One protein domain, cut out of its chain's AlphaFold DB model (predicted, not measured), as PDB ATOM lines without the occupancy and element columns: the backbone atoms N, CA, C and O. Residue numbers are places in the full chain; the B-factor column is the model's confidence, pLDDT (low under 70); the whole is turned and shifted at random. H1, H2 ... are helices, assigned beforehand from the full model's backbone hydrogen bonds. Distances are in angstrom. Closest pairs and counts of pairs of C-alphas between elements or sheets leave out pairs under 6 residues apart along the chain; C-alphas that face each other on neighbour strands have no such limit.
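Overview. This is residues 63 to 140 of the 215 residues of an uncharacterized protein of Mytilus coruscus (UniProt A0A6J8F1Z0). A long helix, H3, makes the long axis; H2 crosses its first half, H1 and the links gather near that end, and its last half runs beyond them to the closing stretch, residues 130 to 140. The printed part has 78 residues and three named helices, H1, H2, H3, with no named strand: all helix. It is loose, with a radius of gyration of the C-alphas of 14.5 A, and spans 44 by 27 by 20 A.

Arrangement. H3, residues 106 to 129, touches H2, residues 86 to 92, with residues 112 to 116 alone, about perpendicular at 84 degrees; the closest C-alphas, of Arg 90 and Leu 112, are 6.8 A apart. H1, residues 63 to 74, only just touches H3, with 3 pairs of C-alphas within 8 A; the closest are Gly 64 and Phe 106, 6.9 A. H1 and H3 run the same way at a steep tilt of 62 degrees. H1 and H2 are close but not clearly touching, Leu 74 and Leu 86 being their closest C-alphas at 5.5 A. In H1, H2 and H3 every O i to N i+4 pair is within hydrogen-bond range.

Along the chain. H3 is 34.2 A long, H1 16.1 A and H2 9.8 A. C-alpha 63 is at (44.528, -11.722, 25.929) and C-alpha 129 at (40.783, -8.804, -6.021).

Size, cuts and confidence. The C-alphas farthest apart, of Asp 104 and Cys 139, are 44.6 A apart. Both links are long; there is no cut, and no printed residue is under 70 in pLDDT.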
ATOM      1  N   GLN A  63      45.393 -12.455  26.854       86.19
ATOM      2  CA  GLN A  63      44.528 -11.722  25.929       86.19
ATOM      3  C   GLN A  63      44.285 -10.286  26.412       86.19
ATOM      4  O   GLN A  63      44.408  -9.353  25.624       86.19
ATOM      5  N   GLY A  64      44.012 -10.094  27.705       87.62
ATOM      6  CA  GLY A  64      43.861  -8.772  28.314       87.62
ATOM      7  C   GLY A  64      45.137  -7.931  28.233       87.62
ATOM      8  O   GLY A  64      45.080  -6.757  27.876       87.62
ATOM      9  N   GLU A  65      46.306  -8.522  28.491       89.00
ATOM     10  CA  GLU A  65      47.589  -7.819  28.353       89.00
ATOM     11  C   GLU A  65      47.902  -7.450  26.898       89.00
ATOM     12  O   GLU A  65      48.337  -6.330  26.625       89.00
ATOM     13  N   LEU A  66      47.617  -8.336  25.939       90.00
ATOM     14  CA  LEU A  66      47.718  -8.003  24.518       90.00
ATOM     15  C   LEU A  66      46.798  -6.829  24.158       90.00
ATOM     16  O   LEU A  66      47.218  -5.909  23.455       90.00
ATOM     17  N   LEU A  67      45.570  -6.826  24.677       92.06
ATOM     18  CA  LEU A  67      44.600  -5.765  24.430       92.06
ATOM     19  C   LEU A  67      45.079  -4.415  24.979       92.06
ATOM     20  O   LEU A  67      44.982  -3.407  24.282       92.06
ATOM     21  N   LYS A  68      45.703  -4.389  26.163       92.19
ATOM     22  CA  LYS A  68      46.351  -3.182  26.711       92.19
ATOM     23  C   LYS A  68      47.478  -2.665  25.818       92.19
ATOM     24  O   LYS A  68      47.614  -1.454  25.637       92.19
ATOM     25  N   VAL A  69      48.287  -3.559  25.242       91.88
ATOM     26  CA  VAL A  69      49.342  -3.174  24.288       91.88
ATOM     27  C   VAL A  69      48.732  -2.556  23.029       91.88
ATOM     28  O   VAL A  69      49.190  -1.498  22.598       91.88
ATOM     29  N   ILE A  70      47.682  -3.170  22.475       91.31
ATOM     30  CA  ILE A  70      46.946  -2.641  21.318       91.31
ATOM     31  C   ILE A  70      46.385  -1.250  21.631       91.31
ATOM     32  O   ILE A  70      46.597  -0.324  20.849       91.31
ATOM     33  N   TRP A  71      45.750  -1.075  22.793       93.00
ATOM     34  CA  TRP A  71      45.214   0.215  23.234       93.00
ATOM     35  C   TRP A  71      46.289   1.289  23.280       93.00
ATOM     36  O   TRP A  71      46.144   2.349  22.684       93.00
ATOM     37  N   LYS A  72      47.422   0.984  23.911       89.81
ATOM     38  CA  LYS A  72      48.527   1.935  24.038       89.81
ATOM     39  C   LYS A  72      49.106   2.376  22.690       89.81
ATOM     40  O   LYS A  72      49.669   3.465  22.605       89.81
ATOM     41  N   LEU A  73      49.028   1.524  21.669       87.75
ATOM     42  CA  LEU A  73      49.563   1.811  20.338       87.75
ATOM     43  C   LEU A  73      48.544   2.492  19.419       87.75
ATOM     44  O   LEU A  73      48.939   3.342  18.626       87.75
ATOM     45  N   LEU A  74      47.267   2.106  19.492       88.50
ATOM     46  CA  LEU A  74      46.263   2.438  18.474       88.50
ATOM     47  C   LEU A  74      45.084   3.268  18.998       88.50
ATOM     48  O   LEU A  74      44.305   3.785  18.191       88.50
ATOM     49  N   TYR A  75      44.922   3.386  20.318       91.31
ATOM     50  CA  TYR A  75      43.776   4.031  20.951       91.31
ATOM     51  C   TYR A  75      44.195   5.297  21.702       91.31
ATOM     52  O   TYR A  75      44.930   5.250  22.685       91.31
ATOM     53  N   SER A  76      43.688   6.444  21.252       91.00
ATOM     54  CA  SER A  76      43.819   7.717  21.964       91.00
ATOM     55  C   SER A  76      42.574   8.566  21.753       91.00
ATOM     56  O   SER A  76      42.167   8.796  20.614       91.00
ATOM     57  N   THR A  77      41.997   9.104  22.825       90.25
ATOM     58  CA  THR A  77      40.828   9.996  22.746       90.25
ATOM     59  C   THR A  77      41.121  11.278  21.961       90.25
ATOM     60  O   THR A  77      40.242  11.815  21.285       90.25
ATOM     61  N   SER A  78      42.381  11.730  21.954       91.06
ATOM     62  CA  SER A  78      42.829  12.867  21.143       91.06
ATOM     63  C   SER A  78      42.782  12.601  19.634       91.06
ATOM     64  O   SER A  78      42.724  13.551  18.859       91.06
ATOM     65  N   SER A  79      42.750  11.331  19.217       89.81
ATOM     66  CA  SER A  79      42.780  10.915  17.809       89.81
ATOM     67  C   SER A  79      41.392  10.776  17.168       89.81
ATOM     68  O   SER A  79      41.227  10.158  16.121       89.81
ATOM     69  N   ALA A  80      40.364  11.389  17.769       87.62
ATOM     70  CA  ALA A  80      38.966  11.313  17.321       87.62
ATOM     71  C   ALA A  80      38.738  11.696  15.856       87.62
ATOM     72  O   ALA A  80      37.787  11.218  15.240       87.62
ATOM     73  N   ARG A  81      39.583  12.582  15.324       87.06
ATOM     74  CA  ARG A  81      39.513  13.079  13.945       87.06
ATOM     75  C   ARG A  81      40.525  12.405  13.016       87.06
ATOM     76  O   ARG A  81      40.459  12.621  11.809       87.06
ATOM     77  N   ASP A  82      41.420  11.584  13.560       86.06
ATOM     78  CA  ASP A  82      42.488  10.940  12.805       86.06
ATOM     79  C   ASP A  82      41.964   9.625  12.227       86.06
ATOM     80  O   ASP A  82      41.893   8.595  12.908       86.06
ATOM     81  N   GLN A  83      41.546   9.669  10.960       82.25
ATOM     82  CA  GLN A  83      41.040   8.496  10.254       82.25
ATOM     83  C   GLN A  83      42.083   7.374  10.252       82.25
ATOM     84  O   GLN A  83      43.250   7.582   9.929       82.25
ATOM     85  N   GLY A  84      41.638   6.170  10.609       79.94
ATOM     86  CA  GLY A  84      42.487   4.985  10.711       79.94
ATOM     87  C   GLY A  84      42.978   4.659  12.123       79.94
ATOM     88  O   GLY A  84      43.569   3.602  12.322       79.94
ATOM     89  N   THR A  85      42.704   5.509  13.117       88.50
ATOM     90  CA  THR A  85      42.931   5.161  14.528       88.50
ATOM     91  C   THR A  85      41.784   4.333  15.101       88.50
ATOM     92  O   THR A  85      40.641   4.399  14.633       88.50
ATOM     93  N   LEU A  86      42.068   3.572  16.162       91.88
ATOM     94  CA  LEU A  86      41.061   2.731  16.808       91.88
ATOM     95  C   LEU A  86      39.949   3.578  17.454       91.88
ATOM     96  O   LEU A  86      38.787   3.179  17.458       91.88
ATOM     97  N   TYR A  87      40.279   4.784  17.934       93.00
ATOM     98  CA  TYR A  87      39.301   5.706  18.517       93.00
ATOM     99  C   TYR A  87      38.384   6.347  17.462       93.00
ATOM    100  O   TYR A  87      37.170   6.422  17.660       93.00
ATOM    101  N   ALA A  88      38.921   6.749  16.305       91.88
ATOM    102  CA  ALA A  88      38.091   7.217  15.192       91.88
ATOM    103  C   ALA A  88      37.152   6.106  14.682       91.88
ATOM    104  O   ALA A  88      35.971   6.355  14.412       91.88
ATOM    105  N   ALA A  89      37.642   4.863  14.616       93.00
ATOM    106  CA  ALA A  89      36.833   3.708  14.236       93.00
ATOM    107  C   ALA A  89      35.704   3.430  15.243       93.00
ATOM    108  O   ALA A  89      34.555   3.283  14.828       93.00
ATOM    109  N   ARG A  90      35.996   3.464  16.554       93.88
ATOM    110  CA  ARG A  90      34.995   3.365  17.637       93.88
ATOM    111  C   ARG A  90      33.839   4.340  17.433       93.88
ATOM    112  O   ARG A  90      32.679   3.945  17.533       93.88
ATOM    113  N   ASN A  91      34.153   5.601  17.135       92.44
ATOM    114  CA  ASN A  91      33.144   6.639  16.924       92.44
ATOM    115  C   ASN A  91      32.328   6.381  15.650       92.44
ATOM    116  O   ASN A  91      31.116   6.578  15.649       92.44
ATOM    117  N   THR A  92      32.973   5.888  14.590       91.50
ATOM    118  CA  THR A  92      32.319   5.579  13.308       91.50
ATOM    119  C   THR A  92      31.292   4.455  13.443       91.50
ATOM    120  O   THR A  92      30.204   4.552  12.885       91.50
ATOM    121  N   ILE A  93      31.608   3.407  14.210       90.69
ATOM    122  CA  ILE A  93      30.693   2.275  14.443       90.69
ATOM    123  C   ILE A  93      29.770   2.477  15.655       90.69
ATOM    124  O   ILE A  93      29.039   1.562  16.029       90.69
ATOM    125  N   ASN A  94      29.813   3.658  16.281       91.75
ATOM    126  CA  ASN A  94      29.044   4.016  17.472       91.75
ATOM    127  C   ASN A  94      29.207   3.029  18.653       91.75
ATOM    128  O   ASN A  94      28.247   2.701  19.351       91.75
ATOM    129  N   ALA A  95      30.434   2.559  18.901       91.31
ATOM    130  CA  ALA A  95      30.761   1.662  20.015       91.31
ATOM    131  C   ALA A  95      30.960   2.440  21.334       91.31
ATOM    132  O   ALA A  95      32.054   2.506  21.897       91.31
ATOM    133  N   GLY A  96      29.893   3.090  21.812       87.25
ATOM    134  CA  GLY A  96      29.925   3.983  22.978       87.25
ATOM    135  C   GLY A  96      30.225   3.300  24.318       87.25
ATOM    136  O   GLY A  96      30.689   3.961  25.242       87.25
ATOM    137  N   ASN A  97      30.007   1.988  24.412       89.19
ATOM    138  CA  ASN A  97      30.307   1.168  25.588       89.19
ATOM    139  C   ASN A  97      31.807   0.889  25.778       89.19
ATOM    140  O   ASN A  97      32.208   0.471  26.855       89.19
ATOM    141  N   VAL A  98      32.640   1.132  24.761       92.00
ATOM    142  CA  VAL A  98      34.090   0.928  24.862       92.00
ATOM    143  C   VAL A  98      34.726   2.059  25.668       92.00
ATOM    144  O   VAL A  98      34.577   3.233  25.314       92.00
ATOM    145  N   THR A  99      35.446   1.699  26.723       89.31
ATOM    146  CA  THR A  99      36.126   2.595  27.667       89.31
ATOM    147  C   THR A  99      37.562   2.925  27.241       89.31
ATOM    148  O   THR A  99      38.075   2.443  26.229       89.31
ATOM    149  N   GLU A 100      38.215   3.818  27.989       88.12
ATOM    150  CA  GLU A 100      39.634   4.138  27.788       88.12
ATOM    151  C   GLU A 100      40.564   3.038  28.313       88.12
ATOM    152  O   GLU A 100      41.567   2.751  27.667       88.12
ATOM    153  N   ASP A 101      40.215   2.383  29.426       88.94
ATOM    154  CA  ASP A 101      40.902   1.174  29.881       88.94
ATOM    155  C   ASP A 101      40.190  -0.072  29.320       88.94
ATOM    156  O   ASP A 101      39.023  -0.303  29.655       88.94
ATOM    157  N   PRO A 102      40.850  -0.895  28.481       89.81
ATOM    158  CA  PRO A 102      40.249  -2.111  27.939       89.81
ATOM    159  C   PRO A 102      40.021  -3.204  28.993       89.81
ATOM    160  O   PRO A 102      39.375  -4.203  28.689       89.81
ATOM    161  N   ALA A 103      40.560  -3.065  30.209       86.44
ATOM    162  CA  ALA A 103      40.306  -4.001  31.301       86.44
ATOM    163  C   ALA A 103      38.938  -3.791  31.973       86.44
ATOM    164  O   ALA A 103      38.420  -4.740  32.561       86.44
ATOM    165  N   ASP A 104      38.356  -2.590  31.868       89.00
ATOM    166  CA  ASP A 104      37.051  -2.273  32.468       89.00
ATOM    167  C   ASP A 104      35.918  -3.056  31.792       89.00
ATOM    168  O   ASP A 104      35.031  -3.586  32.461       89.00
ATOM    169  N   ASP A 105      35.976  -3.170  30.462       90.56
ATOM    170  CA  ASP A 105      35.086  -4.013  29.666       90.56
ATOM    171  C   ASP A 105      35.877  -4.697  28.542       90.56
ATOM    172  O   ASP A 105      35.945  -4.234  27.397       90.56
ATOM    173  N   PHE A 106      36.488  -5.830  28.899       90.12
ATOM    174  CA  PHE A 106      37.285  -6.637  27.976       90.12
ATOM    175  C   PHE A 106      36.503  -7.027  26.721       90.12
ATOM    176  O   PHE A 106      37.055  -6.991  25.623       90.12
ATOM    177  N   TYR A 107      35.230  -7.406  26.862       91.00
ATOM    178  CA  TYR A 107      34.448  -7.904  25.735       91.00
ATOM    179  C   TYR A 107      34.111  -6.787  24.754       91.00
ATOM    180  O   TYR A 107      34.264  -6.987  23.552       91.00
ATOM    181  N   ALA A 108      33.726  -5.605  25.244       93.31
ATOM    182  CA  ALA A 108      33.503  -4.447  24.383       93.31
ATOM    183  C   ALA A 108      34.786  -4.030  23.648       93.31
ATOM    184  O   ALA A 108      34.770  -3.765  22.444       93.31
ATOM    185  N   ALA A 109      35.911  -3.993  24.365       94.06
ATOM    186  CA  ALA A 109      37.201  -3.630  23.797       94.06
ATOM    187  C   ALA A 109      37.687  -4.654  22.750       94.06
ATOM    188  O   ALA A 109      38.150  -4.277  21.670       94.06
ATOM    189  N   PHE A 110      37.543  -5.948  23.035       93.00
ATOM    190  CA  PHE A 110      37.904  -7.019  22.110       93.00
ATOM    191  C   PHE A 110      37.022  -7.017  20.853       93.00
ATOM    192  O   PHE A 110      37.551  -7.082  19.745       93.00
ATOM    193  N   ASP A 111      35.704  -6.858  21.010       94.19
ATOM    194  CA  ASP A 111      34.744  -6.766  19.899       94.19
ATOM    195  C   ASP A 111      35.049  -5.578  18.968       94.19
ATOM    196  O   ASP A 111      34.992  -5.710  17.744       94.19
ATOM    197  N   LEU A 112      35.460  -4.427  19.516       95.00
ATOM    198  CA  LEU A 112      35.917  -3.296  18.704       95.00
ATOM    199  C   LEU A 112      37.134  -3.670  17.848       95.00
ATOM    200  O   LEU A 112      37.147  -3.384  16.649       95.00
ATOM    201  N   VAL A 113      38.153  -4.293  18.444       94.00
ATOM    202  CA  VAL A 113      39.357  -4.713  17.710       94.00
ATOM    203  C   VAL A 113      38.994  -5.724  16.629       94.00
ATOM    204  O   VAL A 113      39.402  -5.548  15.485       94.00
ATOM    205  N   GLU A 114      38.179  -6.728  16.951       93.88
ATOM    206  CA  GLU A 114      37.736  -7.749  16.001       93.88
ATOM    207  C   GLU A 114      36.986  -7.139  14.809       93.88
ATOM    208  O   GLU A 114      37.317  -7.427  13.655       93.88
ATOM    209  N   LYS A 115      36.027  -6.240  15.059       94.38
ATOM    210  CA  LYS A 115      35.285  -5.530  14.005       94.38
ATOM    211  C   LYS A 115      36.201  -4.697  13.121       94.38
ATOM    212  O   LYS A 115      36.091  -4.756  11.895       94.38
ATOM    213  N   VAL A 116      37.110  -3.934  13.724       93.62
ATOM    214  CA  VAL A 116      38.028  -3.063  12.983       93.62
ATOM    215  C   VAL A 116      39.008  -3.891  12.154       93.62
ATOM    216  O   VAL A 116      39.155  -3.642  10.957       93.62
ATOM    217  N   THR A 117      39.616  -4.926  12.732       92.44
ATOM    218  CA  THR A 117      40.486  -5.863  12.010       92.44
ATOM    219  C   THR A 117      39.744  -6.543  10.861       92.44
ATOM    220  O   THR A 117      40.265  -6.594   9.747       92.44
ATOM    221  N   THR A 118      38.510  -6.995  11.086       93.88
ATOM    222  CA  THR A 118      37.670  -7.613  10.050       93.88
ATOM    223  C   THR A 118      37.388  -6.639   8.907       93.88
ATOM    224  O   THR A 118      37.563  -6.993   7.741       93.88
ATOM    225  N   ALA A 119      37.032  -5.389   9.215       92.56
ATOM    226  CA  ALA A 119      36.810  -4.356   8.206       92.56
ATOM    227  C   ALA A 119      38.070  -4.088   7.364       92.56
ATOM    228  O   ALA A 119      37.974  -3.972   6.139       92.56
ATOM    229  N   TYR A 120      39.256  -4.052   7.982       91.31
ATOM    230  CA  TYR A 120      40.523  -3.915   7.256       91.31
ATOM    231  C   TYR A 120      40.837  -5.127   6.377       91.31
ATOM    232  O   TYR A 120      41.252  -4.943   5.233       91.31
ATOM    233  N   ILE A 121      40.602  -6.351   6.860       93.12
ATOM    234  CA  ILE A 121      40.792  -7.573   6.064       93.12
ATOM    235  C   ILE A 121      39.866  -7.566   4.845       93.12
ATOM    236  O   ILE A 121      40.327  -7.825   3.732       93.12
ATOM    237  N   ILE A 122      38.588  -7.221   5.023       94.00
ATOM    238  CA  ILE A 122      37.617  -7.120   3.924       94.00
ATOM    239  C   ILE A 122      38.059  -6.045   2.932       94.00
ATOM    240  O   ILE A 122      38.152  -6.314   1.739       94.00
ATOM    241  N   THR A 123      38.396  -4.846   3.410       93.38
ATOM    242  CA  THR A 123      38.824  -3.727   2.555       93.38
ATOM    243  C   THR A 123      40.083  -4.070   1.758       93.38
ATOM    244  O   THR A 123      40.154  -3.825   0.549       93.38
ATOM    245  N   GLY A 124      41.067  -4.690   2.413       93.31
ATOM    246  CA  GLY A 124      42.255  -5.207   1.750       93.31
ATOM    247  C   GLY A 124      41.882  -6.247   0.697       93.31
ATOM    248  O   GLY A 124      42.396  -6.192  -0.414       93.31
ATOM    249  N   SER A 125      40.990  -7.187   1.023       93.44
ATOM    250  CA  SER A 125      40.595  -8.274   0.114       93.44
ATOM    251  C   SER A 125      39.902  -7.726  -1.131       93.44
ATOM    252  O   SER A 125      40.265  -8.089  -2.249       93.44
ATOM    253  N   LEU A 126      38.978  -6.777  -0.958       95.38
ATOM    254  CA  LEU A 126      38.333  -6.070  -2.065       95.38
ATOM    255  C   LEU A 126      39.374  -5.389  -2.961       95.38
ATOM    256  O   LEU A 126      39.330  -5.518  -4.182       95.38
ATOM    257  N   THR A 127      40.368  -4.736  -2.359       94.94
ATOM    258  CA  THR A 127      41.460  -4.090  -3.099       94.94
ATOM    259  C   THR A 127      42.331  -5.109  -3.844       94.94
ATOM    260  O   THR A 127      42.657  -4.900  -5.015       94.94
ATOM    261  N   HIS A 128      42.677  -6.225  -3.193       94.94
ATOM    262  CA  HIS A 128      43.504  -7.309  -3.735       94.94
ATOM    263  C   HIS A 128      42.863  -7.969  -4.960       94.94
ATOM    264  O   HIS A 128      43.544  -8.219  -5.951       94.94
ATOM    265  N   PHE A 129      41.547  -8.185  -4.928       95.12
ATOM    266  CA  PHE A 129      40.783  -8.804  -6.021       95.12
ATOM    267  C   PHE A 129      40.139  -7.792  -6.987       95.12
ATOM    268  O   PHE A 129      39.470  -8.173  -7.950       95.12
ATOM    269  N   GLY A 130      40.349  -6.490  -6.769       95.38
ATOM    270  CA  GLY A 130      39.786  -5.423  -7.604       95.38
ATOM    271  C   GLY A 130      38.260  -5.293  -7.512       95.38
ATOM    272  O   GLY A 130      37.616  -4.829  -8.447       95.38
ATOM    273  N   MET A 131      37.660  -5.719  -6.408       95.94
ATOM    274  CA  MET A 131      36.216  -5.676  -6.192       95.94
ATOM    275  C   MET A 131      35.790  -4.307  -5.643       95.94
ATOM    276  O   MET A 131      36.455  -3.741  -4.776       95.94
ATOM    277  N   LYS A 132      34.659  -3.767  -6.123       93.75
ATOM    278  CA  LYS A 132      34.092  -2.499  -5.614       93.75
ATOM    279  C   LYS A 132      33.306  -2.678  -4.315       93.75
ATOM    280  O   LYS A 132      33.220  -1.755  -3.513       93.75
ATOM    281  N   SER A 133      32.689  -3.840  -4.145       94.81
ATOM    282  CA  SER A 133      31.892  -4.223  -2.980       94.81
ATOM    283  C   SER A 133      31.959  -5.736  -2.791       94.81
ATOM    284  O   SER A 133      32.434  -6.448  -3.680       94.81
ATOM    285  N   ILE A 134      31.474  -6.219  -1.650       92.38
ATOM    286  CA  ILE A 134      31.443  -7.651  -1.316       92.38
ATOM    287  C   ILE A 134      30.635  -8.485  -2.320       92.38
ATOM    288  O   ILE A 134      30.969  -9.641  -2.547       92.38
ATOM    289  N   ASP A 135      29.643  -7.878  -2.974       94.50
ATOM    290  CA  ASP A 135      28.784  -8.535  -3.966       94.50
ATOM    291  C   ASP A 135      29.346  -8.443  -5.397       94.50
ATOM    292  O   ASP A 135      28.729  -8.905  -6.356       94.50
ATOM    293  N   SER A 136      30.503  -7.795  -5.581       94.00
ATOM    294  CA  SER A 136      31.131  -7.646  -6.900       94.00
ATOM    295  C   SER A 136      31.904  -8.895  -7.307       94.00
ATOM    296  O   SER A 136      32.421  -9.622  -6.470       94.00
ATOM    297  N   ILE A 137      32.069  -9.105  -8.610       91.50
ATOM    298  CA  ILE A 137      32.920 -10.182  -9.130       91.50
ATOM    299  C   ILE A 137      34.389  -9.709  -9.126       91.50
ATOM    300  O   ILE A 137      34.649  -8.558  -9.501       91.50
ATOM    301  N   PRO A 138      35.354 -10.556  -8.717       93.06
ATOM    302  CA  PRO A 138      36.780 -10.264  -8.835       93.06
ATOM    303  C   PRO A 138      37.185  -9.888 -10.264       93.06
ATOM    304  O   PRO A 138      36.803 -10.560 -11.219       93.06
ATOM    305  N   CYS A 139      37.996  -8.840 -10.415       92.50
ATOM    306  CA  CYS A 139      38.582  -8.460 -11.708       92.50
ATOM    307  C   CYS A 139      40.118  -8.509 -11.724       92.50
ATOM    308  O   CYS A 139      40.733  -8.322 -12.771       92.50
ATOM    309  N   LYS A 140      40.745  -8.780 -10.575       92.31
ATOM    310  CA  LYS A 140      42.183  -9.037 -10.431       92.31
ATOM    311  C   LYS A 140      42.400 -10.375  -9.741       92.31
ATOM    312  O   LYS A 140      41.569 -10.780  -8.933       92.31
TER     313      LYS A 140